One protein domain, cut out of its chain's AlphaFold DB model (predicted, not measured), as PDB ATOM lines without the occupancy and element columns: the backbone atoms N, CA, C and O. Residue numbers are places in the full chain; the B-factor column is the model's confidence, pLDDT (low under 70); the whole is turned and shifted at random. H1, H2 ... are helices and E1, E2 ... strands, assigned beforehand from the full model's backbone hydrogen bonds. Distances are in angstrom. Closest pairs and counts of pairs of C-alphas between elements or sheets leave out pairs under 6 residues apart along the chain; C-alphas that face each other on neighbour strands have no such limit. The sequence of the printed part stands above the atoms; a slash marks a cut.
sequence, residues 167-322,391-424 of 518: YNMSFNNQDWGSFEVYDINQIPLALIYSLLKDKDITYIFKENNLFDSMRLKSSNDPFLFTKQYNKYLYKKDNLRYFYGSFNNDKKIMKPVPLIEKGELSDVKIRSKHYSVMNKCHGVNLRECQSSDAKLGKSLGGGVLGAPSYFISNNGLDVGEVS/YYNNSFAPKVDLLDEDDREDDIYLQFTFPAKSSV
ATOM      1  N   TYR A 167      37.713 134.721  30.548       62.16
ATOM      2  CA  TYR A 167      37.048 134.161  29.376       62.16
ATOM      3  C   TYR A 167      36.618 135.287  28.430       62.16
ATOM      4  O   TYR A 167      36.334 136.403  28.881       62.16
ATOM      5  N   ASN A 168      36.545 134.958  27.140       63.47
ATOM      6  CA  ASN A 168      36.112 135.867  26.090       63.47
ATOM      7  C   ASN A 168      34.763 136.507  26.470       63.47
ATOM      8  O   ASN A 168      33.778 135.788  26.632       63.47
ATOM      9  N   MET A 169      34.738 137.833  26.655       66.81
ATOM     10  CA  MET A 169      33.485 138.585  26.828       66.81
ATOM     11  C   MET A 169      32.718 138.723  25.513       66.81
ATOM     12  O   MET A 169      31.555 139.100  25.530       66.81
ATOM     13  N   SER A 170      33.355 138.405  24.384       61.06
ATOM     14  CA  SER A 170      32.695 138.352  23.094       61.06
ATOM     15  C   SER A 170      31.966 137.025  22.951       61.06
ATOM     16  O   SER A 170      32.588 135.963  22.851       61.06
ATOM     17  N   PHE A 171      30.641 137.085  22.893       57.44
ATOM     18  CA  PHE A 171      29.841 135.991  22.365       57.44
ATOM     19  C   PHE A 171      29.779 136.144  20.841       57.44
ATOM     20  O   PHE A 171      29.211 137.111  20.338       57.44
ATOM     21  N   ASN A 172      30.388 135.207  20.106       53.25
ATOM     22  CA  ASN A 172      30.340 135.135  18.639       53.25
ATOM     23  C   ASN A 172      30.710 136.443  17.905       53.25
ATOM     24  O   ASN A 172      30.099 136.747  16.888       53.25
ATOM     25  N   ASN A 173      31.668 137.230  18.414       56.59
ATOM     26  CA  ASN A 173      32.084 138.531  17.851       56.59
ATOM     27  C   ASN A 173      31.010 139.641  17.874       56.59
ATOM     28  O   ASN A 173      31.283 140.747  17.422       56.59
ATOM     29  N   GLN A 174      29.832 139.391  18.456       58.59
ATOM     30  CA  GLN A 174      28.674 140.294  18.385       58.59
ATOM     31  C   GLN A 174      28.548 141.224  19.603       58.59
ATOM     32  O   GLN A 174      28.007 142.315  19.479       58.59
ATOM     33  N   ASP A 175      29.105 140.845  20.760       68.00
ATOM     34  CA  ASP A 175      29.085 141.656  21.993       68.00
ATOM     35  C   ASP A 175      30.410 142.407  22.233       68.00
ATOM     36  O   ASP A 175      31.038 142.334  23.294       68.00
ATOM     37  N   TRP A 176      30.907 143.081  21.198       75.62
ATOM     38  CA  TRP A 176      32.198 143.772  21.247       75.62
ATOM     39  C   TRP A 176      32.185 144.996  22.177       75.62
ATOM     40  O   TRP A 176      33.205 145.310  22.795       75.62
ATOM     41  N   GLY A 177      31.030 145.642  22.369       84.88
ATOM     42  CA  GLY A 177      30.918 146.832  23.215       84.88
ATOM     43  C   GLY A 177      31.193 146.564  24.696       84.88
ATOM     44  O   GLY A 177      31.623 147.474  25.407       84.88
ATOM     45  N   SER A 178      31.050 145.320  25.169       86.00
ATOM     46  CA  SER A 178      31.436 144.931  26.533       86.00
ATOM     47  C   SER A 178      32.913 145.227  26.835       86.00
ATOM     48  O   SER A 178      33.224 145.711  27.927       86.00
ATOM     49  N   PHE A 179      33.820 145.037  25.867       83.12
ATOM     50  CA  PHE A 179      35.249 145.351  26.030       83.12
ATOM     51  C   PHE A 179      35.546 146.844  26.032       83.12
ATOM     52  O   PHE A 179      36.592 147.251  26.524       83.12
ATOM     53  N   GLU A 180      34.650 147.664  25.491       87.25
ATOM     54  CA  GLU A 180      34.812 149.114  25.516       87.25
ATOM     55  C   GLU A 180      34.389 149.697  26.869       87.25
ATOM     56  O   GLU A 180      34.907 150.734  27.280       87.25
ATOM     57  N   VAL A 181      33.462 149.034  27.573       88.06
ATOM     58  CA  VAL A 181      32.833 149.540  28.809       88.06
ATOM     59  C   VAL A 181      33.459 148.954  30.081       88.06
ATOM     60  O   VAL A 181      33.524 149.646  31.107       88.06
ATOM     61  N   TYR A 182      33.927 147.701  30.053       87.25
ATOM     62  CA  TYR A 182      34.421 147.007  31.246       87.25
ATOM     63  C   TYR A 182      35.892 146.613  31.177       87.25
ATOM     64  O   TYR A 182      36.297 145.810  30.340       87.25
ATOM     65  N   ASP A 183      36.686 147.074  32.149       85.50
ATOM     66  CA  ASP A 183      38.036 146.537  32.314       85.50
ATOM     67  C   ASP A 183      37.950 145.096  32.831       85.50
ATOM     68  O   ASP A 183      37.464 144.835  33.940       85.50
ATOM     69  N   ILE A 184      38.401 144.158  31.999       84.81
ATOM     70  CA  ILE A 184      38.400 142.718  32.277       84.81
ATOM     71  C   ILE A 184      39.325 142.360  33.450       84.81
ATOM     72  O   ILE A 184      39.147 141.329  34.096       84.81
ATOM     73  N   ASN A 185      40.259 143.250  33.797       88.75
ATOM     74  CA  ASN A 185      41.315 143.023  34.777       88.75
ATOM     75  C   ASN A 185      40.960 143.560  36.173       88.75
ATOM     76  O   ASN A 185      41.839 144.021  36.898       88.75
ATOM     77  N   GLN A 186      39.692 143.490  36.600       91.50
ATOM     78  CA  GLN A 186      39.277 144.017  37.915       91.50
ATOM     79  C   GLN A 186      40.064 143.417  39.086       91.50
ATOM     80  O   GLN A 186      40.417 144.154  40.002       91.50
ATOM     81  N   ILE A 187      40.372 142.115  39.062       93.19
ATOM     82  CA  ILE A 187      41.173 141.489  40.126       93.19
ATOM     83  C   ILE A 187      42.622 142.013  40.111       93.19
ATOM     84  O   ILE A 187      43.050 142.537  41.145       93.19
ATOM     85  N   PRO A 188      43.370 141.963  38.984       93.56
ATOM     86  CA  PRO A 188      44.678 142.611  38.878       93.56
ATOM     87  C   PRO A 188      44.681 144.071  39.344       93.56
ATOM     88  O   PRO A 188      45.520 144.455  40.157       93.56
ATOM     89  N   LEU A 189      43.718 144.878  38.889       94.25
ATOM     90  CA  LEU A 189      43.605 146.287  39.268       94.25
ATOM     91  C   LEU A 189      43.383 146.457  40.775       94.25
ATOM     92  O   LEU A 189      44.000 147.324  41.387       94.25
ATOM     93  N   ALA A 190      42.556 145.617  41.397       95.25
ATOM     94  CA  ALA A 190      42.302 145.664  42.834       95.25
ATOM     95  C   ALA A 190      43.545 145.294  43.668       95.25
ATOM     96  O   ALA A 190      43.836 145.935  44.687       95.25
ATOM     97  N   LEU A 191      44.311 144.291  43.225       95.44
ATOM     98  CA  LEU A 191      45.581 143.903  43.849       95.44
ATOM     99  C   LEU A 191      46.628 145.011  43.711       95.44
ATOM    100  O   LEU A 191      47.288 145.371  44.688       95.44
ATOM    101  N   ILE A 192      46.723 145.615  42.525       94.44
ATOM    102  CA  ILE A 192      47.585 146.768  42.270       94.44
ATOM    103  C   ILE A 192      47.178 147.952  43.137       94.44
ATOM    104  O   ILE A 192      48.034 148.555  43.774       94.44
ATOM    105  N   TYR A 193      45.889 148.277  43.221       95.00
ATOM    106  CA  TYR A 193      45.411 149.349  44.086       95.00
ATOM    107  C   TYR A 193      45.836 149.112  45.541       95.00
ATOM    108  O   TYR A 193      46.332 150.026  46.204       95.00
ATOM    109  N   SER A 194      45.702 147.870  46.015       94.94
ATOM    110  CA  SER A 194      46.122 147.478  47.361       94.94
ATOM    111  C   SER A 194      47.631 147.643  47.561       94.94
ATOM    112  O   SER A 194      48.054 148.144  48.602       94.94
ATOM    113  N   LEU A 195      48.443 147.317  46.550       93.06
ATOM    114  CA  LEU A 195      49.889 147.548  46.550       93.06
ATOM    115  C   LEU A 195      50.243 149.045  46.562       93.06
ATOM    116  O   LEU A 195      51.022 149.497  47.404       93.06
ATOM    117  N   LEU A 196      49.678 149.826  45.639       91.81
ATOM    118  CA  LEU A 196      49.999 151.241  45.454       91.81
ATOM    119  C   LEU A 196      49.608 152.068  46.678       91.81
ATOM    120  O   LEU A 196      50.420 152.842  47.185       91.81
ATOM    121  N   LYS A 197      48.381 151.875  47.173       92.44
ATOM    122  CA  LYS A 197      47.813 152.634  48.299       92.44
ATOM    123  C   LYS A 197      48.075 151.980  49.661       92.44
ATOM    124  O   LYS A 197      47.485 152.402  50.654       92.44
ATOM    125  N   ASP A 198      48.924 150.950  49.687       92.94
ATOM    126  CA  ASP A 198      49.300 150.181  50.876       92.94
ATOM    127  C   ASP A 198      48.081 149.752  51.718       92.94
ATOM    128  O   ASP A 198      48.024 149.909  52.940       92.94
ATOM    129  N   LYS A 199      47.039 149.251  51.049       95.50
ATOM    130  CA  LYS A 199      45.823 148.741  51.697       95.50
ATOM    131  C   LYS A 199      45.989 147.271  52.063       95.50
ATOM    132  O   LYS A 199      46.881 146.579  51.585       95.50
ATOM    133  N   ASP A 200      45.144 146.828  52.988       96.81
ATOM    134  CA  ASP A 200      44.963 145.397  53.231       96.81
ATOM    135  C   ASP A 200      44.517 144.720  51.923       96.81
ATOM    136  O   ASP A 200      43.653 145.254  51.230       96.81
ATOM    137  N   ILE A 201      45.097 143.575  51.569       96.62
ATOM    138  CA  ILE A 201      44.757 142.840  50.344       96.62
ATOM    139  C   ILE A 201      43.285 142.405  50.309       96.62
ATOM    140  O   ILE A 201      42.700 142.292  49.241       96.62
ATOM    141  N   THR A 202      42.642 142.236  51.465       96.81
ATOM    142  CA  THR A 202      41.197 141.977  51.571       96.81
ATOM    143  C   THR A 202      40.337 143.161  51.132       96.81
ATOM    144  O   THR A 202      39.137 143.012  50.911       96.81
ATOM    145  N   TYR A 203      40.928 144.343  50.925       95.75
ATOM    146  CA  TYR A 203      40.223 145.513  50.402       95.75
ATOM    147  C   TYR A 203      39.576 145.251  49.034       95.75
ATOM    148  O   TYR A 203      38.574 145.887  48.698       95.75
ATOM    149  N   ILE A 204      40.090 144.278  48.274       95.12
ATOM    150  CA  ILE A 204      39.503 143.838  47.003       95.12
ATOM    151  C   ILE A 204      38.072 143.290  47.165       95.12
ATOM    152  O   ILE A 204      37.300 143.307  46.210       95.12
ATOM    153  N   PHE A 205      37.686 142.853  48.367       95.69
ATOM    154  CA  PHE A 205      36.375 142.269  48.667       95.69
ATOM    155  C   PHE A 205      35.344 143.267  49.216       95.69
ATOM    156  O   PHE A 205      34.247 142.884  49.644       95.69
ATOM    157  N   LYS A 206      35.666 144.565  49.231       90.56
ATOM    158  CA  LYS A 206      34.733 145.601  49.688       90.56
ATOM    159  C   LYS A 206      33.548 145.704  48.734       90.56
ATOM    160  O   LYS A 206      33.717 145.979  47.554       90.56
ATOM    161  N   GLU A 207      32.351 145.522  49.286       78.50
ATOM    162  CA  GLU A 207      31.121 145.156  48.573       78.50
ATOM    163  C   GLU A 207      30.804 145.980  47.320       78.50
ATOM    164  O   GLU A 207      30.347 145.409  46.339       78.50
ATOM    165  N   ASN A 208      31.089 147.286  47.325       83.69
ATOM    166  CA  ASN A 208      30.744 148.201  46.232       83.69
ATOM    167  C   ASN A 208      31.949 148.712  45.429       83.69
ATOM    168  O   ASN A 208      31.762 149.489  44.494       83.69
ATOM    169  N   ASN A 209      33.170 148.310  45.782       88.62
ATOM    170  CA  ASN A 209      34.363 148.840  45.137       88.62
ATOM    171  C   ASN A 209      34.603 148.138  43.799       88.62
ATOM    172  O   ASN A 209      34.764 146.920  43.751       88.62
ATOM    173  N   LEU A 210      34.688 148.937  42.738       90.50
ATOM    174  CA  LEU A 210      35.312 148.573  41.469       90.50
ATOM    175  C   LEU A 210      36.508 149.489  41.218       90.50
ATOM    176  O   LEU A 210      36.640 150.542  41.850       90.50
ATOM    177  N   PHE A 211      37.366 149.092  40.287       92.19
ATOM    178  CA  PHE A 211      38.637 149.750  40.037       92.19
ATOM    179  C   PHE A 211      38.733 150.196  38.580       92.19
ATOM    180  O   PHE A 211      38.463 149.422  37.663       92.19
ATOM    181  N   ASP A 212      39.139 151.444  38.375       89.19
ATOM    182  CA  ASP A 212      39.414 152.003  37.056       89.19
ATOM    183  C   ASP A 212      40.920 152.070  36.834       89.19
ATOM    184  O   ASP A 212      41.654 152.633  37.657       89.19
ATOM    185  N   SER A 213      41.372 151.541  35.697       89.25
ATOM    186  CA  SER A 213      42.717 151.801  35.198       89.25
ATOM    187  C   SER A 213      42.840 153.273  34.804       89.25
ATOM    188  O   SER A 213      41.998 153.775  34.061       89.25
ATOM    189  N   MET A 214      43.898 153.943  35.247       87.69
ATOM    190  CA  MET A 214      44.316 155.235  34.705       87.69
ATOM    191  C   MET A 214      45.503 154.990  33.787       87.69
ATOM    192  O   MET A 214      46.517 154.443  34.239       87.69
ATOM    193  N   ARG A 215      45.406 155.373  32.514       85.25
ATOM    194  CA  ARG A 215      46.437 155.033  31.522       85.25
ATOM    195  C   ARG A 215      47.131 156.269  30.966       85.25
ATOM    196  O   ARG A 215      46.539 157.341  30.854       85.25
ATOM    197  N   LEU A 216      48.409 156.131  30.619       78.19
ATOM    198  CA  LEU A 216      49.090 157.158  29.835       78.19
ATOM    199  C   LEU A 216      48.473 157.173  28.445       78.19
ATOM    200  O   LEU A 216      48.562 156.184  27.721       78.19
ATOM    201  N   LYS A 217      47.867 158.305  28.080       64.81
ATOM    202  CA  LYS A 217      47.297 158.505  26.749       64.81
ATOM    203  C   LYS A 217      48.373 158.271  25.688       64.81
ATOM    204  O   LYS A 217      49.298 159.074  25.563       64.81
ATOM    205  N   SER A 218      48.230 157.216  24.889       53.41
ATOM    206  CA  SER A 218      48.908 157.127  23.595       53.41
ATOM    207  C   SER A 218      48.146 158.032  22.623       53.41
ATOM    208  O   SER A 218      47.245 157.567  21.940       53.41
ATOM    209  N   SER A 219      48.438 159.337  22.659       52.34
ATOM    210  CA  SER A 219      47.763 160.391  21.880       52.34
ATOM    211  C   SER A 219      46.223 160.428  22.030       52.34
ATOM    212  O   SER A 219      45.614 159.646  22.760       52.34
ATOM    213  N   ASN A 220      45.565 161.420  21.427       63.31
ATOM    214  CA  ASN A 220      44.103 161.493  21.346       63.31
ATOM    215  C   ASN A 220      43.583 160.423  20.370       63.31
ATOM    216  O   ASN A 220      43.030 160.781  19.340       63.31
ATOM    217  N   ASP A 221      43.799 159.133  20.650       76.69
ATOM    218  CA  ASP A 221      43.306 158.049  19.798       76.69
ATOM    219  C   ASP A 221      41.766 158.122  19.735       76.69
ATOM    220  O   ASP A 221      41.093 157.841  20.747       76.69
ATOM    221  N   PRO A 222      41.191 158.526  18.583       84.44
ATOM    222  CA  PRO A 222      39.755 158.689  18.451       84.44
ATOM    223  C   PRO A 222      39.055 157.337  18.302       84.44
ATOM    224  O   PRO A 222      37.831 157.312  18.268       84.44
ATOM    225  N   PHE A 223      39.784 156.221  18.224       86.06
ATOM    226  CA  PHE A 223      39.224 154.910  17.931       86.06
ATOM    227  C   PHE A 223      38.952 154.057  19.180       86.06
ATOM    228  O   PHE A 223      39.580 154.216  20.234       86.06
ATOM    229  N   LEU A 224      38.023 153.113  19.035       84.69
ATOM    230  CA  LEU A 224      37.679 152.064  20.005       84.69
ATOM    231  C   LEU A 224      38.771 150.988  20.104       84.69
ATOM    232  O   LEU A 224      39.669 150.939  19.260       84.69
ATOM    233  N   PHE A 225      38.763 150.163  21.157       80.75
ATOM    234  CA  PHE A 225      39.681 149.016  21.273       80.75
ATOM    235  C   PHE A 225      39.396 147.936  20.238       80.75
ATOM    236  O   PHE A 225      40.321 147.266  19.775       80.75
ATOM    237  N   THR A 226      38.123 147.787  19.899       78.69
ATOM    238  CA  THR A 226      37.612 146.840  18.925       78.69
ATOM    239  C   THR A 226      38.257 147.101  17.574       78.69
ATOM    240  O   THR A 226      38.280 148.226  17.065       78.69
ATOM    241  N   LYS A 227      38.822 146.034  17.011       76.44
ATOM    242  CA  LYS A 227      39.456 146.029  15.699       76.44
ATOM    243  C   LYS A 227      38.631 145.175  14.753       76.44
ATOM    244  O   LYS A 227      38.175 144.106  15.143       76.44
ATOM    245  N   GLN A 228      38.559 145.609  13.507       74.19
ATOM    246  CA  GLN A 228      38.095 144.810  12.379       74.19
ATOM    247  C   GLN A 228      39.314 144.568  11.483       74.19
ATOM    248  O   GLN A 228      40.067 145.501  11.194       74.19
ATOM    249  N   TYR A 229      39.608 143.303  11.164       72.50
ATOM    250  CA  TYR A 229      40.827 142.905  10.438       72.50
ATOM    251  C   TYR A 229      42.132 143.515  10.993       72.50
ATOM    252  O   TYR A 229      42.988 144.005  10.257       72.50
ATOM    253  N   ASN A 230      42.286 143.524  12.323       70.25
ATOM    254  CA  ASN A 230      43.408 144.149  13.045       70.25
ATOM    255  C   ASN A 230      43.565 145.676  12.867       70.25
ATOM    256  O   ASN A 230      44.521 146.249  13.403       70.25
ATOM    257  N   LYS A 231      42.623 146.352  12.203       76.31
ATOM    258  CA  LYS A 231      42.588 147.808  12.038       76.31
ATOM    259  C   LYS A 231      41.598 148.436  13.018       76.31
ATOM    260  O   LYS A 231      40.520 147.904  13.273       76.31
ATOM    261  N   TYR A 232      41.969 149.589  13.567       77.75
ATOM    262  CA  TYR A 232      41.062 150.419  14.355       77.75
ATOM    263  C   TYR A 232      40.209 151.251  13.399       77.75
ATOM    264  O   TYR A 232      40.713 152.201  12.804       77.75
ATOM    265  N   LEU A 233      38.947 150.867  13.217       74.31
ATOM    266  CA  LEU A 233      38.056 151.512  12.244       74.31
ATOM    267  C   LEU A 233      36.947 152.329  12.914       74.31
ATOM    268  O   LEU A 233      36.555 153.376  12.406       74.31
ATOM    269  N   TYR A 234      36.511 151.924  14.104       80.19
ATOM    270  CA  TYR A 234      35.398 152.559  14.799       80.19
ATOM    271  C   TYR A 234      35.844 153.758  15.632       80.19
ATOM    272  O   TYR A 234      36.642 153.617  16.563       80.19
ATOM    273  N   LYS A 235      35.320 154.946  15.312       86.06
ATOM    274  CA  LYS A 235      35.570 156.186  16.058       86.06
ATOM    275  C   LYS A 235      34.614 156.323  17.242       86.06
ATOM    276  O   LYS A 235      33.437 155.995  17.154       86.06
ATOM    277  N   LYS A 236      35.106 156.888  18.341       86.88
ATOM    278  CA  LYS A 236      34.337 157.175  19.560       86.88
ATOM    279  C   LYS A 236      33.184 158.146  19.307       86.88
ATOM    280  O   LYS A 236      32.113 157.952  19.869       86.88
ATOM    281  N   ASP A 237      33.385 159.138  18.442       87.38
ATOM    282  CA  ASP A 237      32.374 160.159  18.118       87.38
ATOM    283  C   ASP A 237      31.179 159.585  17.332       87.38
ATOM    284  O   ASP A 237      30.078 160.144  17.338       87.38
ATOM    285  N   ASN A 238      31.375 158.419  16.716       87.50
ATOM    286  CA  ASN A 238      30.358 157.693  15.962       87.50
ATOM    287  C   ASN A 238      29.513 156.774  16.859       87.50
ATOM    288  O   ASN A 238      28.506 156.227  16.415       87.50
ATOM    289  N   LEU A 239      29.882 156.607  18.136       88.81
ATOM    290  CA  LEU A 239      29.103 155.786  19.055       88.81
ATOM    291  C   LEU A 239      27.756 156.432  19.370       88.81
ATOM    292  O   LEU A 239      27.649 157.618  19.706       88.81
ATOM    293  N   ARG A 240      26.717 155.606  19.338       89.25
ATOM    294  CA  ARG A 240      25.371 155.950  19.776       89.25
ATOM    295  C   ARG A 240      24.965 155.043  20.926       89.25
ATOM    296  O   ARG A 240      25.108 153.823  20.877       89.25
ATOM    297  N   TYR A 241      24.451 155.665  21.980       88.88
ATOM    298  CA  TYR A 241      24.108 154.998  23.227       88.88
ATOM    299  C   TYR A 241      22.597 154.870  23.313       88.88
ATOM    300  O   TYR A 241      21.886 155.863  23.476       88.88
ATOM    301  N   PHE A 242      22.109 153.640  23.233       87.00
ATOM    302  CA  PHE A 242      20.689 153.359  23.352       87.00
ATOM    303  C   PHE A 242      20.417 152.208  24.306       87.00
ATOM    304  O   PHE A 242      21.293 151.391  24.600       87.00
ATOM    305  N   TYR A 243      19.171 152.153  24.754       85.56
ATOM    306  CA  TYR A 243      18.599 150.983  25.383       85.56
ATOM    307  C   TYR A 243      17.197 150.701  24.847       85.56
ATOM    308  O   TYR A 243      16.541 151.600  24.314       85.56
ATOM    309  N   GLY A 244      16.746 149.456  24.972       78.94
ATOM    310  CA  GLY A 244      15.439 149.016  24.478       78.94
ATOM    311  C   GLY A 244      15.508 147.670  23.769       78.94
ATOM    312  O   GLY A 244      16.583 147.152  23.466       78.94
ATOM    313  N   SER A 245      14.349 147.084  23.516       77.06
ATOM    314  CA  SER A 245      14.257 145.717  23.000       77.06
ATOM    315  C   SER A 245      13.988 145.680  21.499       77.06
ATOM    316  O   SER A 245      14.452 144.772  20.817       77.06
ATOM    317  N   PHE A 246      13.317 146.700  20.977       77.38
ATOM    318  CA  PHE A 246      12.886 146.839  19.596       77.38
ATOM    319  C   PHE A 246      13.124 148.276  19.103       77.38
ATOM    320  O   PHE A 246      13.281 149.217  19.880       77.38
ATOM    321  N   ASN A 247      13.114 148.488  17.785       77.69
ATOM    322  CA  ASN A 247      13.309 149.834  17.233       77.69
ATOM    323  C   ASN A 247      12.209 150.827  17.652       77.69
ATOM    324  O   ASN A 247      12.488 152.015  17.797       77.69
ATOM    325  N   ASN A 248      10.980 150.358  17.880       80.75
ATOM    326  CA  ASN A 248       9.850 151.201  18.288       80.75
ATOM    327  C   ASN A 248       9.874 151.605  19.775       80.75
ATOM    328  O   ASN A 248       9.191 152.556  20.146       80.75
ATOM    329  N   ASP A 249      10.645 150.917  20.625       80.12
ATOM    330  CA  ASP A 249      10.804 151.246  22.048       80.12
ATOM    331  C   ASP A 249      12.223 151.714  22.414       80.12
ATOM    332  O   ASP A 249      12.535 151.901  23.595       80.12
ATOM    333  N   LYS A 250      13.049 151.965  21.391       85.31
ATOM    334  CA  LYS A 250      14.396 152.531  21.476       85.31
ATOM    335  C   LYS A 250      14.395 153.842  22.260       85.31
ATOM    336  O   LYS A 250      13.676 154.790  21.944       85.31
ATOM    337  N   LYS A 251      15.273 153.927  23.258       85.81
ATOM    338  CA  LYS A 251      15.485 155.124  24.078       85.81
ATOM    339  C   LYS A 251      16.955 155.503  24.123       85.81
ATOM    340  O   LYS A 251      17.830 154.645  24.209       85.81
ATOM    341  N   ILE A 252      17.224 156.806  24.090       87.69
ATOM    342  CA  ILE A 252      18.582 157.343  24.217       87.69
ATOM    343  C   ILE A 252      19.090 157.081  25.637       87.69
ATOM    344  O   ILE A 252      18.414 157.373  26.627       87.69
ATOM    345  N   MET A 253      20.299 156.538  25.728       85.94
ATOM    346  CA  MET A 253      21.033 156.336  26.969       85.94
ATOM    347  C   MET A 253      22.081 157.441  27.130       85.94
ATOM    348  O   MET A 253      22.649 157.925  26.152       85.94
ATOM    349  N   LYS A 254      22.382 157.833  28.372       86.50
ATOM    350  CA  LYS A 254      23.539 158.701  28.630       86.50
ATOM    351  C   LYS A 254      24.831 157.966  28.236       86.50
ATOM    352  O   LYS A 254      24.934 156.777  28.546       86.50
ATOM    353  N   PRO A 255      25.820 158.648  27.629       88.06
ATOM    354  CA  PRO A 255      27.115 158.043  27.341       88.06
ATOM    355  C   PRO A 255      27.734 157.403  28.585       88.06
ATOM    356  O   PRO A 255      27.758 158.005  29.666       88.06
ATOM    357  N   VAL A 256      28.229 156.178  28.423       86.62
ATOM    358  CA  VAL A 256      28.952 155.442  29.467       86.62
ATOM    359  C   VAL A 256      30.457 155.626  29.264       86.62
ATOM    360  O   VAL A 256      30.904 155.784  28.130       86.62
ATOM    361  N   PRO A 257      31.261 155.663  30.341       85.19
ATOM    362  CA  PRO A 257      32.692 155.883  30.218       85.19
ATOM    363  C   PRO A 257      33.340 154.668  29.561       85.19
ATOM    364  O   PRO A 257      33.180 153.545  30.044       85.19
ATOM    365  N   LEU A 258      34.082 154.921  28.488       87.38
ATOM    366  CA  LEU A 258      34.899 153.911  27.832       87.38
ATOM    367  C   LEU A 258      36.211 153.714  28.594       87.38
ATOM    368  O   LEU A 258      36.697 154.629  29.269       87.38
ATOM    369  N   ILE A 259      36.803 152.533  28.465       85.31
ATOM    370  CA  ILE A 259      38.126 152.241  29.016       85.31
ATOM    371  C   ILE A 259      39.178 153.105  28.301       85.31
ATOM    372  O   ILE A 259      39.106 153.370  27.100       85.31
ATOM    373  N   GLU A 260      40.182 153.562  29.043       82.25
ATOM    374  CA  GLU A 260      41.305 154.311  28.476       82.25
ATOM    375  C   GLU A 260      42.324 153.363  27.828       82.25
ATOM    376  O   GLU A 260      42.669 152.338  28.412       82.25
ATOM    377  N   LYS A 261      42.849 153.725  26.648       79.88
ATOM    378  CA  LYS A 261      43.965 153.035  25.974       79.88
ATOM    379  C   LYS A 261      45.320 153.451  26.556       79.88
ATOM    380  O   LYS A 261      45.475 154.575  27.028       79.88
ATOM    381  N   GLY A 262      46.309 152.562  26.449       81.25
ATOM    382  CA  GLY A 262      47.717 152.851  26.738       81.25
ATOM    383  C   GLY A 262      48.314 152.051  27.898       81.25
ATOM    384  O   GLY A 262      47.758 151.047  28.352       81.25
ATOM    385  N   GLU A 263      49.476 152.502  28.371       80.75
ATOM    386  CA  GLU A 263      50.192 151.894  29.499       80.75
ATOM    387  C   GLU A 263      49.520 152.260  30.829       80.75
ATOM    388  O   GLU A 263      49.169 153.420  31.057       80.75
ATOM    389  N   LEU A 264      49.352 151.282  31.727       85.19
ATOM    390  CA  LEU A 264      48.803 151.526  33.063       85.19
ATOM    391  C   LEU A 264      49.718 152.478  33.848       85.19
ATOM    392  O   LEU A 264      50.925 152.270  33.924       85.19
ATOM    393  N   SER A 265      49.132 153.504  34.460       84.62
ATOM    394  CA  SER A 265      49.861 154.535  35.210       84.62
ATOM    395  C   SER A 265      49.425 154.679  36.665       84.62
ATOM    396  O   SER A 265      50.268 154.956  37.510       84.62
ATOM    397  N   ASP A 266      48.145 154.471  36.971       88.94
ATOM    398  CA  ASP A 266      47.618 154.383  38.337       88.94
ATOM    399  C   ASP A 266      46.307 153.577  38.317       88.94
ATOM    400  O   ASP A 266      45.783 153.219  37.256       88.94
ATOM    401  N   VAL A 267      45.768 153.295  39.498       92.25
ATOM    402  CA  VAL A 267      44.450 152.696  39.696       92.25
ATOM    403  C   VAL A 267      43.664 153.542  40.690       92.25
ATOM    404  O   VAL A 267      44.166 153.910  41.757       92.25
ATOM    405  N   LYS A 268      42.395 153.809  40.377       91.44
ATOM    406  CA  LYS A 268      41.467 154.512  41.273       91.44
ATOM    407  C   LYS A 268      40.220 153.681  41.541       91.44
ATOM    408  O   LYS A 268      39.862 152.811  40.755       91.44
ATOM    409  N   ILE A 269      39.538 153.975  42.645       91.75
ATOM    410  CA  ILE A 269      38.217 153.402  42.914       91.75
ATOM    411  C   ILE A 269      37.200 154.116  42.029       91.75
ATOM    412  O   ILE A 269      37.183 155.350  41.966       91.75
ATOM    413  N   ARG A 270      36.337 153.345  41.372       88.69
ATOM    414  CA  ARG A 270      35.220 153.891  40.611       88.69
ATOM    415  C   ARG A 270      34.181 154.470  41.569       88.69
ATOM    416  O   ARG A 270      33.617 153.754  42.390       88.69
ATOM    417  N   SER A 271      33.912 155.765  41.440       83.06
ATOM    418  CA  SER A 271      32.927 156.486  42.263       83.06
ATOM    419  C   SER A 271      31.615 156.787  41.536       83.06
ATOM    420  O   SER A 271      30.609 157.082  42.176       83.06
ATOM    421  N   LYS A 272      31.613 156.741  40.198       83.94
ATOM    422  CA  LYS A 272      30.436 157.033  39.372       83.94
ATOM    423  C   LYS A 272      29.747 155.750  38.934       83.94
ATOM    424  O   LYS A 272      30.399 154.797  38.510       83.94
ATOM    425  N   HIS A 273      28.419 155.778  38.974       84.25
ATOM    426  CA  HIS A 273      27.568 154.685  38.530       84.25
ATOM    427  C   HIS A 273      26.610 155.170  37.443       84.25
ATOM    428  O   HIS A 273      26.081 156.279  37.537       84.25
ATOM    429  N   TYR A 274      26.369 154.337  36.433       82.50
ATOM    430  CA  TYR A 274      25.517 154.674  35.292       82.50
ATOM    431  C   TYR A 274      24.354 153.698  35.251       82.50
ATOM    432  O   TYR A 274      24.564 152.489  35.263       82.50
ATOM    433  N   SER A 275      23.130 154.216  35.259       81.75
ATOM    434  CA  SER A 275      21.948 153.354  35.224       81.75
ATOM    435  C   SER A 275      21.726 152.865  33.799       81.75
ATOM    436  O   SER A 275      21.723 153.671  32.869       81.75
ATOM    437  N   VAL A 276      21.544 151.560  33.651       78.12
ATOM    438  CA  VAL A 276      21.194 150.898  32.396       78.12
ATOM    439  C   VAL A 276      19.957 150.067  32.653       78.12
ATOM    440  O   VAL A 276      19.866 149.392  33.678       78.12
ATOM    441  N   MET A 277      19.007 150.155  31.731       73.12
ATOM    442  CA  MET A 277      17.757 149.413  31.782       73.12
ATOM    443  C   MET A 277      17.594 148.651  30.476       73.12
ATOM    444  O   MET A 277      17.870 149.210  29.419       73.12
ATOM    445  N   ASN A 278      17.085 147.425  30.524       68.62
ATOM    446  CA  ASN A 278      16.477 146.799  29.350       68.62
ATOM    447  C   ASN A 278      15.161 146.129  29.761       68.62
ATOM    448  O   ASN A 278      15.039 145.618  30.875       68.62
ATOM    449  N   LYS A 279      14.168 146.188  28.869       59.81
ATOM    450  CA  LYS A 279      12.805 145.697  29.076       59.81
ATOM    451  C   LYS A 279      12.621 144.218  28.719       59.81
ATOM    452  O   LYS A 279      11.777 143.577  29.337       59.81
ATOM    453  N   CYS A 280      13.380 143.673  27.765       62.25
ATOM    454  CA  CYS A 280      13.222 142.294  27.283       62.25
ATOM    455  C   CYS A 280      14.555 141.646  26.877       62.25
ATOM    456  O   CYS A 280      15.575 142.315  26.708       62.25
ATOM    457  N   HIS A 281      14.527 140.316  26.734       55.78
ATOM    458  CA  HIS A 281      15.705 139.474  26.579       55.78
ATOM    459  C   HIS A 281      15.497 138.306  25.578       55.78
ATOM    460  O   HIS A 281      14.455 137.658  25.616       55.78
ATOM    461  N   GLY A 282      16.529 137.970  24.784       49.22
ATOM    462  CA  GLY A 282      16.792 136.614  24.254       49.22
ATOM    463  C   GLY A 282      15.897 136.051  23.145       49.22
ATOM    464  O   GLY A 282      14.883 136.623  22.768       49.22
ATOM    465  N   VAL A 283      16.273 134.864  22.642       40.84
ATOM    466  CA  VAL A 283      15.556 134.105  21.588       40.84
ATOM    467  C   VAL A 283      14.154 133.621  21.996       40.84
ATOM    468  O   VAL A 283      13.375 133.230  21.133       40.84
ATOM    469  N   ASN A 284      13.800 133.673  23.286       45.72
ATOM    470  CA  ASN A 284      12.460 133.357  23.786       45.72
ATOM    471  C   ASN A 284      11.839 134.586  24.467       45.72
ATOM    472  O   ASN A 284      11.887 134.750  25.682       45.72
ATOM    473  N   LEU A 285      11.201 135.425  23.649       48.56
ATOM    474  CA  LEU A 285      10.550 136.700  23.990       48.56
ATOM    475  C   LEU A 285       9.368 136.604  24.986       48.56
ATOM    476  O   LEU A 285       8.677 137.593  25.213       48.56
ATOM    477  N   ARG A 286       9.077 135.425  25.554       43.56
ATOM    478  CA  ARG A 286       7.856 135.176  26.345       43.56
ATOM    479  C   ARG A 286       7.945 135.601  27.816       43.56
ATOM    480  O   ARG A 286       6.909 135.681  28.464       43.56
ATOM    481  N   GLU A 287       9.131 135.922  28.333       50.97
ATOM    482  CA  GLU A 287       9.327 136.322  29.736       50.97
ATOM    483  C   GLU A 287      10.143 137.625  29.832       50.97
ATOM    484  O   GLU A 287      11.296 137.645  30.262       50.97
ATOM    485  N   CYS A 288       9.553 138.745  29.399       53.41
ATOM    486  CA  CYS A 288      10.159 140.068  29.570       53.41
ATOM    487  C   CYS A 288      10.194 140.458  31.055       53.41
ATOM    488  O   CYS A 288       9.150 140.609  31.692       53.41
ATOM    489  N   GLN A 289      11.391 140.676  31.601       58.19
ATOM    490  CA  GLN A 289      11.569 141.334  32.893       58.19
ATOM    491  C   GLN A 289      12.397 142.595  32.691       58.19
ATOM    492  O   GLN A 289      13.532 142.525  32.221       58.19
ATOM    493  N   SER A 290      11.831 143.743  33.074       59.44
ATOM    494  CA  SER A 290      12.611 144.974  33.191       59.44
ATOM    495  C   SER A 290      13.678 144.758  34.253       59.44
ATOM    496  O   SER A 290      13.352 144.399  35.387       59.44
ATOM    497  N   SER A 291      14.938 144.971  33.891       65.88
ATOM    498  CA  SER A 291      16.045 144.900  34.839       65.88
ATOM    499  C   SER A 291      16.812 146.213  34.850       65.88
ATOM    500  O   SER A 291      17.217 146.725  33.804       65.88
ATOM    501  N   ASP A 292      17.002 146.741  36.057       72.56
ATOM    502  CA  ASP A 292      17.771 147.952  36.299       72.56
ATOM    503  C   ASP A 292      19.132 147.556  36.863       72.56
ATOM    504  O   ASP A 292      19.241 146.936  37.927       72.56
ATOM    505  N   ALA A 293      20.192 147.943  36.162       79.00
ATOM    506  CA  ALA A 293      21.557 147.765  36.618       79.00
ATOM    507  C   ALA A 293      22.257 149.107  36.772       79.00
ATOM    508  O   ALA A 293      22.000 150.080  36.062       79.00
ATOM    509  N   LYS A 294      23.203 149.146  37.708       83.31
ATOM    510  CA  LYS A 294      24.136 150.259  37.852       83.31
ATOM    511  C   LYS A 294      25.490 149.807  37.330       83.31
ATOM    512  O   LYS A 294      26.232 149.134  38.043       83.31
ATOM    513  N   LEU A 295      25.826 150.201  36.103       81.06
ATOM    514  CA  LEU A 295      27.178 150.044  35.583       81.06
ATOM    515  C   LEU A 295      28.161 150.716  36.522       81.06
ATOM    516  O   LEU A 295      27.922 151.817  37.027       81.06
ATOM    517  N   GLY A 296      29.289 150.055  36.737       78.44
ATOM    518  CA  GLY A 296      30.294 150.547  37.658       78.44
ATOM    519  C   GLY A 296      29.989 150.264  39.129       78.44
ATOM    520  O   GLY A 296      30.688 150.798  39.983       78.44
ATOM    521  N   LYS A 297      28.969 149.457  39.445       87.12
ATOM    522  CA  LYS A 297      28.742 148.916  40.789       87.12
ATOM    523  C   LYS A 297      28.967 147.402  40.782       87.12
ATOM    524  O   LYS A 297      28.558 146.725  39.843       87.12
ATOM    525  N   SER A 298      29.621 146.878  41.818       90.56
ATOM    526  CA  SER A 298      29.704 145.430  42.034       90.56
ATOM    527  C   SER A 298      28.334 144.857  42.424       90.56
ATOM    528  O   SER A 298      27.517 145.530  43.056       90.56
ATOM    529  N   LEU A 299      28.091 143.599  42.053       89.50
ATOM    530  CA  LEU A 299      26.920 142.808  42.445       89.50
ATOM    531  C   LEU A 299      26.990 142.346  43.915       89.50
ATOM    532  O   LEU A 299      26.014 141.798  44.427       89.50
ATOM    533  N   GLY A 300      28.128 142.573  44.581       91.06
ATOM    534  CA  GLY A 300      28.406 142.223  45.972       91.06
ATOM    535  C   GLY A 300      29.796 141.597  46.131       91.06
ATOM    536  O   GLY A 300      30.377 141.079  45.178       91.06
ATOM    537  N   GLY A 301      30.356 141.640  47.343       92.50
ATOM    538  CA  GLY A 301      31.657 141.014  47.634       92.50
ATOM    539  C   GLY A 301      32.859 141.611  46.879       92.50
ATOM    540  O   GLY A 301      33.872 140.933  46.714       92.50
ATOM    541  N   GLY A 302      32.761 142.856  46.393       93.50
ATOM    542  CA  GLY A 302      33.851 143.549  45.693       93.50
ATOM    543  C   GLY A 302      34.159 142.915  44.342       93.50
ATOM    544  O   GLY A 302      33.263 142.794  43.506       93.50
ATOM    545  N   VAL A 303      35.407 142.491  44.124       93.75
ATOM    546  CA  VAL A 303      35.830 141.870  42.855       93.75
ATOM    547  C   VAL A 303      35.077 140.578  42.514       93.75
ATOM    548  O   VAL A 303      34.957 140.251  41.337       93.75
ATOM    549  N   LEU A 304      34.515 139.873  43.507       93.62
ATOM    550  CA  LEU A 304      33.757 138.625  43.306       93.62
ATOM    551  C   LEU A 304      32.492 138.831  42.461       93.62
ATOM    552  O   LEU A 304      32.134 137.978  41.646       93.62
ATOM    553  N   GLY A 305      31.825 139.967  42.676       92.25
ATOM    554  CA  GLY A 305      30.639 140.409  41.949       92.25
ATOM    555  C   GLY A 305      30.935 141.511  40.937       92.25
ATOM    556  O   GLY A 305      30.005 142.188  40.501       92.25
ATOM    557  N   ALA A 306      32.201 141.750  40.582       92.50
ATOM    558  CA  ALA A 306      32.520 142.748  39.572       92.50
ATOM    559  C   ALA A 306      31.873 142.365  38.229       92.50
ATOM    560  O   ALA A 306      32.037 141.219  37.808       92.50
ATOM    561  N   PRO A 307      31.172 143.285  37.533       90.50
ATOM    562  CA  PRO A 307      30.468 142.952  36.299       90.50
ATOM    563  C   PRO A 307      31.346 142.275  35.248       90.50
ATOM    564  O   PRO A 307      30.945 141.249  34.715       90.50
ATOM    565  N   SER A 308      32.569 142.765  35.020       88.62
ATOM    566  CA  SER A 308      33.511 142.110  34.106       88.62
ATOM    567  C   SER A 308      33.856 140.690  34.532       88.62
ATOM    568  O   SER A 308      33.782 139.761  33.732       88.62
ATOM    569  N   TYR A 309      34.206 140.506  35.805       90.25
ATOM    570  CA  TYR A 309      34.547 139.189  36.328       90.25
ATOM    571  C   TYR A 309      33.367 138.219  36.218       90.25
ATOM    572  O   TYR A 309      33.550 137.056  35.855       90.25
ATOM    573  N   PHE A 310      32.152 138.698  36.489       90.38
ATOM    574  CA  PHE A 310      30.944 137.902  36.361       90.38
ATOM    575  C   PHE A 310      30.647 137.559  34.899       90.38
ATOM    576  O   PHE A 310      30.536 136.376  34.600       90.38
ATOM    577  N   ILE A 311      30.600 138.533  33.980       87.69
ATOM    578  CA  ILE A 311      30.336 138.301  32.546       87.69
ATOM    579  C   ILE A 311      31.317 137.265  31.987       87.69
ATOM    580  O   ILE A 311      30.885 136.246  31.451       87.69
ATOM    581  N   SER A 312      32.623 137.446  32.207       86.12
ATOM    582  CA  SER A 312      33.638 136.494  31.743       86.12
ATOM    583  C   SER A 312      33.470 135.096  32.345       86.12
ATOM    584  O   SER A 312      33.865 134.109  31.735       86.12
ATOM    585  N   ASN A 313      32.889 134.948  33.536       88.38
ATOM    586  CA  ASN A 313      32.869 133.658  34.224       88.38
ATOM    587  C   ASN A 313      31.473 133.070  34.451       88.38
ATOM    588  O   ASN A 313      31.393 131.976  34.991       88.38
ATOM    589  N   ASN A 314      30.386 133.708  34.022       86.00
ATOM    590  CA  ASN A 314      29.023 133.273  34.339       86.00
ATOM    591  C   ASN A 314      28.720 131.855  33.793       86.00
ATOM    592  O   ASN A 314      28.321 130.974  34.555       86.00
ATOM    593  N   GLY A 315      29.038 131.595  32.518       82.62
ATOM    594  CA  GLY A 315      28.866 130.294  31.863       82.62
ATOM    595  C   GLY A 315      27.440 129.944  31.420       82.62
ATOM    596  O   GLY A 315      27.219 128.778  31.103       82.62
ATOM    597  N   LEU A 316      26.517 130.904  31.412       84.06
ATOM    598  CA  LEU A 316      25.194 130.829  30.793       84.06
ATOM    599  C   LEU A 316      25.154 131.726  29.551       84.06
ATOM    600  O   LEU A 316      26.001 132.610  29.389       84.06
ATOM    601  N   ASP A 317      24.177 131.492  28.681       79.56
ATOM    602  CA  ASP A 317      23.918 132.401  27.569       79.56
ATOM    603  C   ASP A 317      23.255 133.682  28.078       79.56
ATOM    604  O   ASP A 317      22.675 133.722  29.172       79.56
ATOM    605  N   VAL A 318      23.361 134.753  27.287       79.19
ATOM    606  CA  VAL A 318      22.692 136.016  27.608       79.19
ATOM    607  C   VAL A 318      21.215 135.714  27.864       79.19
ATOM    608  O   VAL A 318      20.608 134.922  27.141       79.19
ATOM    609  N   GLY A 319      20.750 136.250  29.003       74.12
ATOM    610  CA  GLY A 319      19.464 136.156  29.708       74.12
ATOM    611  C   GLY A 319      18.740 134.829  29.742       74.12
ATOM    612  O   GLY A 319      17.518 134.769  29.902       74.12
ATOM    613  N   GLU A 320      19.520 133.764  29.755       79.00
ATOM    614  CA  GLU A 320      19.181 132.683  30.655       79.00
ATOM    615  C   GLU A 320      19.346 133.123  32.116       79.00
ATOM    616  O   GLU A 320      20.235 133.897  32.477       79.00
ATOM    617  N   VAL A 321      18.485 132.585  32.979       77.88
ATOM    618  CA  VAL A 321      18.625 132.679  34.434       77.88
ATOM    619  C   VAL A 321      18.835 131.272  34.984       77.88
ATOM    620  O   VAL A 321      18.297 130.287  34.466       77.88
ATOM    621  N   SER A 322      19.642 131.170  36.039       85.75
ATOM    622  CA  SER A 322      19.898 129.904  36.720       85.75
ATOM    623  C   SER A 322      18.589 129.268  37.194       85.75
ATOM    624  O   SER A 322      17.785 129.902  37.873       85.75
ATOM    625  N   TYR A 391      22.183 140.580  30.492       82.06
ATOM    626  CA  TYR A 391      21.264 141.305  29.618       82.06
ATOM    627  C   TYR A 391      22.048 142.199  28.668       82.06
ATOM    628  O   TYR A 391      23.061 142.764  29.064       82.06
ATOM    629  N   TYR A 392      21.570 142.381  27.441       84.62
ATOM    630  CA  TYR A 392      22.085 143.443  26.577       84.62
ATOM    631  C   TYR A 392      21.453 144.777  26.953       84.62
ATOM    632  O   TYR A 392      20.294 144.803  27.357       84.62
ATOM    633  N   ASN A 393      22.158 145.899  26.805       83.69
ATOM    634  CA  ASN A 393      21.532 147.227  26.919       83.69
ATOM    635  C   ASN A 393      20.493 147.461  25.821       83.69
ATOM    636  O   ASN A 393      19.461 148.074  26.083       83.69
ATOM    637  N   ASN A 394      20.733 146.940  24.620       82.56
ATOM    638  CA  ASN A 394      19.780 146.986  23.524       82.56
ATOM    639  C   ASN A 394      19.775 145.672  22.730       82.56
ATOM    640  O   ASN A 394      20.808 145.018  22.622       82.56
ATOM    641  N   SER A 395      18.623 145.288  22.176       77.88
ATOM    642  CA  SER A 395      18.474 144.047  21.386       77.88
ATOM    643  C   SER A 395      18.143 144.282  19.911       77.88
ATOM    644  O   SER A 395      18.098 143.331  19.141       77.88
ATOM    645  N   PHE A 396      17.935 145.540  19.520       77.69
ATOM    646  CA  PHE A 396      17.643 145.938  18.143       77.69
ATOM    647  C   PHE A 396      18.885 146.369  17.354       77.69
ATOM    648  O   PHE A 396      18.758 146.591  16.152       77.69
ATOM    649  N   ALA A 397      20.044 146.570  18.002       76.81
ATOM    650  CA  ALA A 397      21.241 146.955  17.263       76.81
ATOM    651  C   ALA A 397      21.573 145.886  16.216       76.81
ATOM    652  O   ALA A 397      21.511 144.692  16.540       76.81
ATOM    653  N   PRO A 398      21.905 146.304  14.981       70.31
ATOM    654  CA  PRO A 398      22.387 145.379  13.976       70.31
ATOM    655  C   PRO A 398      23.611 144.649  14.528       70.31
ATOM    656  O   PRO A 398      24.434 145.213  15.256       70.31
ATOM    657  N   LYS A 399      23.684 143.353  14.237       67.44
ATOM    658  CA  LYS A 399      24.849 142.552  14.590       67.44
ATOM    659  C   LYS A 399      25.983 143.011  13.694       67.44
ATOM    660  O   LYS A 399      25.930 142.728  12.509       67.44
ATOM    661  N   VAL A 400      26.968 143.680  14.278       67.75
ATOM    662  CA  VAL A 400      28.180 144.069  13.559       67.75
ATOM    663  C   VAL A 400      29.053 142.831  13.397       67.75
ATOM    664  O   VAL A 400      29.517 142.277  14.402       67.75
ATOM    665  N   ASP A 401      29.278 142.392  12.160       70.06
ATOM    666  CA  ASP A 401      30.309 141.397  11.882       70.06
ATOM    667  C   ASP A 401      31.673 142.087  11.768       70.06
ATOM    668  O   ASP A 401      32.033 142.706  10.769       70.06
ATOM    669  N   LEU A 402      32.490 141.941  12.815       69.19
ATOM    670  CA  LEU A 402      33.862 142.460  12.840       69.19
ATOM    671  C   LEU A 402      34.786 141.809  11.792       69.19
ATOM    672  O   LEU A 402      35.958 142.187  11.701       69.19
ATOM    673  N   LEU A 403      34.292 140.827  11.037       69.88
ATOM    674  CA  LEU A 403      34.957 140.186   9.911       69.88
ATOM    675  C   LEU A 403      34.337 140.567   8.554       69.88
ATOM    676  O   LEU A 403      34.806 140.061   7.546       69.88
ATOM    677  N   ASP A 404      33.346 141.452   8.471       71.12
ATOM    678  CA  ASP A 404      32.784 141.888   7.183       71.12
ATOM    679  C   ASP A 404      33.149 143.354   6.886       71.12
ATOM    680  O   ASP A 404      32.713 144.270   7.581       71.12
ATOM    681  N   GLU A 405      33.989 143.599   5.871       66.06
ATOM    682  CA  GLU A 405      34.417 144.961   5.496       66.06
ATOM    683  C   GLU A 405      33.282 145.813   4.894       66.06
ATOM    684  O   GLU A 405      33.406 147.047   4.841       66.06
ATOM    685  N   ASP A 406      32.191 145.177   4.459       66.06
ATOM    686  CA  ASP A 406      31.018 145.846   3.898       66.06
ATOM    687  C   ASP A 406      30.004 146.246   4.984       66.06
ATOM    688  O   ASP A 406      29.189 147.144   4.763       66.06
ATOM    689  N   ASP A 407      30.119 145.687   6.196       61.59
ATOM    690  CA  ASP A 407      29.291 146.015   7.366       61.59
ATOM    691  C   ASP A 407      29.803 147.283   8.088       61.59
ATOM    692  O   ASP A 407      30.171 147.299   9.271       61.59
ATOM    693  N   ARG A 408      29.909 148.378   7.321       62.72
ATOM    694  CA  ARG A 408      30.370 149.692   7.790       62.72
ATOM    695  C   ARG A 408      29.199 150.647   7.980       62.72
ATOM    696  O   ARG A 408      28.779 151.324   7.045       62.72
ATOM    697  N   GLU A 409      28.741 150.771   9.221       63.00
ATOM    698  CA  GLU A 409      27.839 151.854   9.621       63.00
ATOM    699  C   GLU A 409      28.629 153.077  10.121       63.00
ATOM    700  O   GLU A 409      29.511 152.965  10.979       63.00
ATOM    701  N   ASP A 410      28.295 154.267   9.603       67.31
ATOM    702  CA  ASP A 410      28.852 155.539  10.089       67.31
ATOM    703  C   ASP A 410      28.471 155.799  11.552       67.31
ATOM    704  O   ASP A 410      29.283 156.317  12.314       67.31
ATOM    705  N   ASP A 411      27.263 155.398  11.955       77.69
ATOM    706  CA  ASP A 411      26.769 155.450  13.329       77.69
ATOM    707  C   ASP A 411      26.759 154.045  13.925       77.69
ATOM    708  O   ASP A 411      26.089 153.160  13.413       77.69
ATOM    709  N   ILE A 412      27.429 153.850  15.059       81.94
ATOM    710  CA  ILE A 412      27.576 152.519  15.653       81.94
ATOM    711  C   ILE A 412      26.758 152.445  16.930       81.94
ATOM    712  O   ILE A 412      26.970 153.215  17.876       81.94
ATOM    713  N   TYR A 413      25.831 151.495  16.998       85.88
ATOM    714  CA  TYR A 413      25.019 151.305  18.195       85.88
ATOM    715  C   TYR A 413      25.811 150.467  19.192       85.88
ATOM    716  O   TYR A 413      26.045 149.281  18.978       85.88
ATOM    717  N   LEU A 414      26.233 151.084  20.299       85.75
ATOM    718  CA  LEU A 414      26.996 150.371  21.318       85.75
ATOM    719  C   LEU A 414      26.092 149.343  22.010       85.75
ATOM    720  O   LEU A 414      25.281 149.702  22.872       85.75
ATOM    721  N   GLN A 415      26.243 148.074  21.644       86.19
ATOM    722  CA  GLN A 415      25.667 146.932  22.345       86.19
ATOM    723  C   GLN A 415      26.710 146.349  23.306       86.19
ATOM    724  O   GLN A 415      27.845 146.087  22.917       86.19
ATOM    725  N   PHE A 416      26.335 146.202  24.573       86.00
ATOM    726  CA  PHE A 416      27.144 145.563  25.606       86.00
ATOM    727  C   PHE A 416      26.263 144.737  26.547       86.00
ATOM    728  O   PHE A 416      25.110 145.092  26.831       86.00
ATOM    729  N   THR A 417      26.834 143.672  27.098       86.69
ATOM    730  CA  THR A 417      26.220 142.858  28.147       86.69
ATOM    731  C   THR A 417      26.394 143.501  29.519       86.69
ATOM    732  O   THR A 417      27.448 144.023  29.871       86.69
ATOM    733  N   PHE A 418      25.380 143.429  30.370       87.06
ATOM    734  CA  PHE A 418      25.470 143.797  31.774       87.06
ATOM    735  C   PHE A 418      24.750 142.768  32.654       87.06
ATOM    736  O   PHE A 418      23.687 142.265  32.284       87.06
ATOM    737  N   PRO A 419      25.306 142.428  33.827       88.31
ATOM    738  CA  PRO A 419      24.615 141.583  34.780       88.31
ATOM    739  C   PRO A 419      23.620 142.401  35.602       88.31
ATOM    740  O   PRO A 419      23.936 143.496  36.078       88.31
ATOM    741  N   ALA A 420      22.436 141.841  35.825       86.38
ATOM    742  CA  ALA A 420      21.418 142.438  36.680       86.38
ATOM    743  C   ALA A 420      20.722 141.375  37.529       86.38
ATOM    744  O   ALA A 420      20.699 140.193  37.187       86.38
ATOM    745  N   LYS A 421      20.148 141.802  38.657       83.88
ATOM    746  CA  LYS A 421      19.298 140.925  39.466       83.88
ATOM    747  C   LYS A 421      17.962 140.739  38.744       83.88
ATOM    748  O   LYS A 421      17.284 141.715  38.441       83.88
ATOM    749  N   SER A 422      17.605 139.491  38.488       77.38
ATOM    750  CA  SER A 422      16.283 139.062  38.034       77.38
ATOM    751  C   SER A 422      15.279 139.057  39.194       77.38
ATOM    752  O   SER A 422      15.655 139.191  40.363       77.38
ATOM    753  N   SER A 423      13.995 138.855  38.886       71.69
ATOM    754  CA  SER A 423      12.947 138.675  39.908       71.69
ATOM    755  C   SER A 423      13.015 137.330  40.648       71.69
ATOM    756  O   SER A 423      12.310 137.139  41.642       71.69
ATOM    757  N   VAL A 424      13.860 136.393  40.198       70.56
ATOM    758  CA  VAL A 424      14.051 135.102  40.866       70.56
ATOM    759  C   VAL A 424      14.624 135.343  42.264       70.56
ATOM    760  O   VAL A 424      15.586 136.092  42.440       70.56
TER     761      VAL A 424
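This is residues 167 to 322 and 391 to 424 of the 518 residues of an uncharacterized protein of Bacteriovorax sp. MedPE-SWde (UniProt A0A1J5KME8). Little regular structure: a body mostly of loops holds two separate antiparallel hairpins, E1 and E2 with H2 packed on them, and E3 and E4 with E5 beside E4. H3 and H4 sit next to H2; H1 lies near the middle. The printed part has 190 residues, 60 in named elements, in the order H1 H2 H3 E1 E2 E3 E4 H4 H5 E5, class mixed. It is compact, radius of gyration of the C-alphas 16.9 A, spanning 50 by 45 by 27 A.

E1, residues 211 to 216, measures 16.4 A, E2, 263 to 269, 18.0 A, and H2, 186 to 196, 15.0 A. E3 is 274 to 278, E4 291 to 295, H1 177 to 181, H3 201 to 205, H4 302 to 305, H5 307 to 313, E5 417 to 421. C-alpha 177 is at (30.918, 146.832, 23.215), C-alpha 421 at (19.298, 140.925, 39.466).

In hairpin E1 and E2, N 212 and O 268 are within hydrogen-bond range, 2.8 A; in E3 and E4, N 276 and O 293, 2.9 A. H2 touches H3, closest C-alphas Ala 190 and Ile 204, 5.3 A. H1, H2 and H5 have every O i to N i+4 pair within range; H3 has 0 of 1, but 2 of 2 to N i+3; H4 is too short.

Residues 323 to 390 are not printed, a 13.5 A gap between C-alphas 322 and 391. Links E1 to E2 and E3 to E4 are long. pLDDT is under 70 in 37 residues, among them 278 to 291.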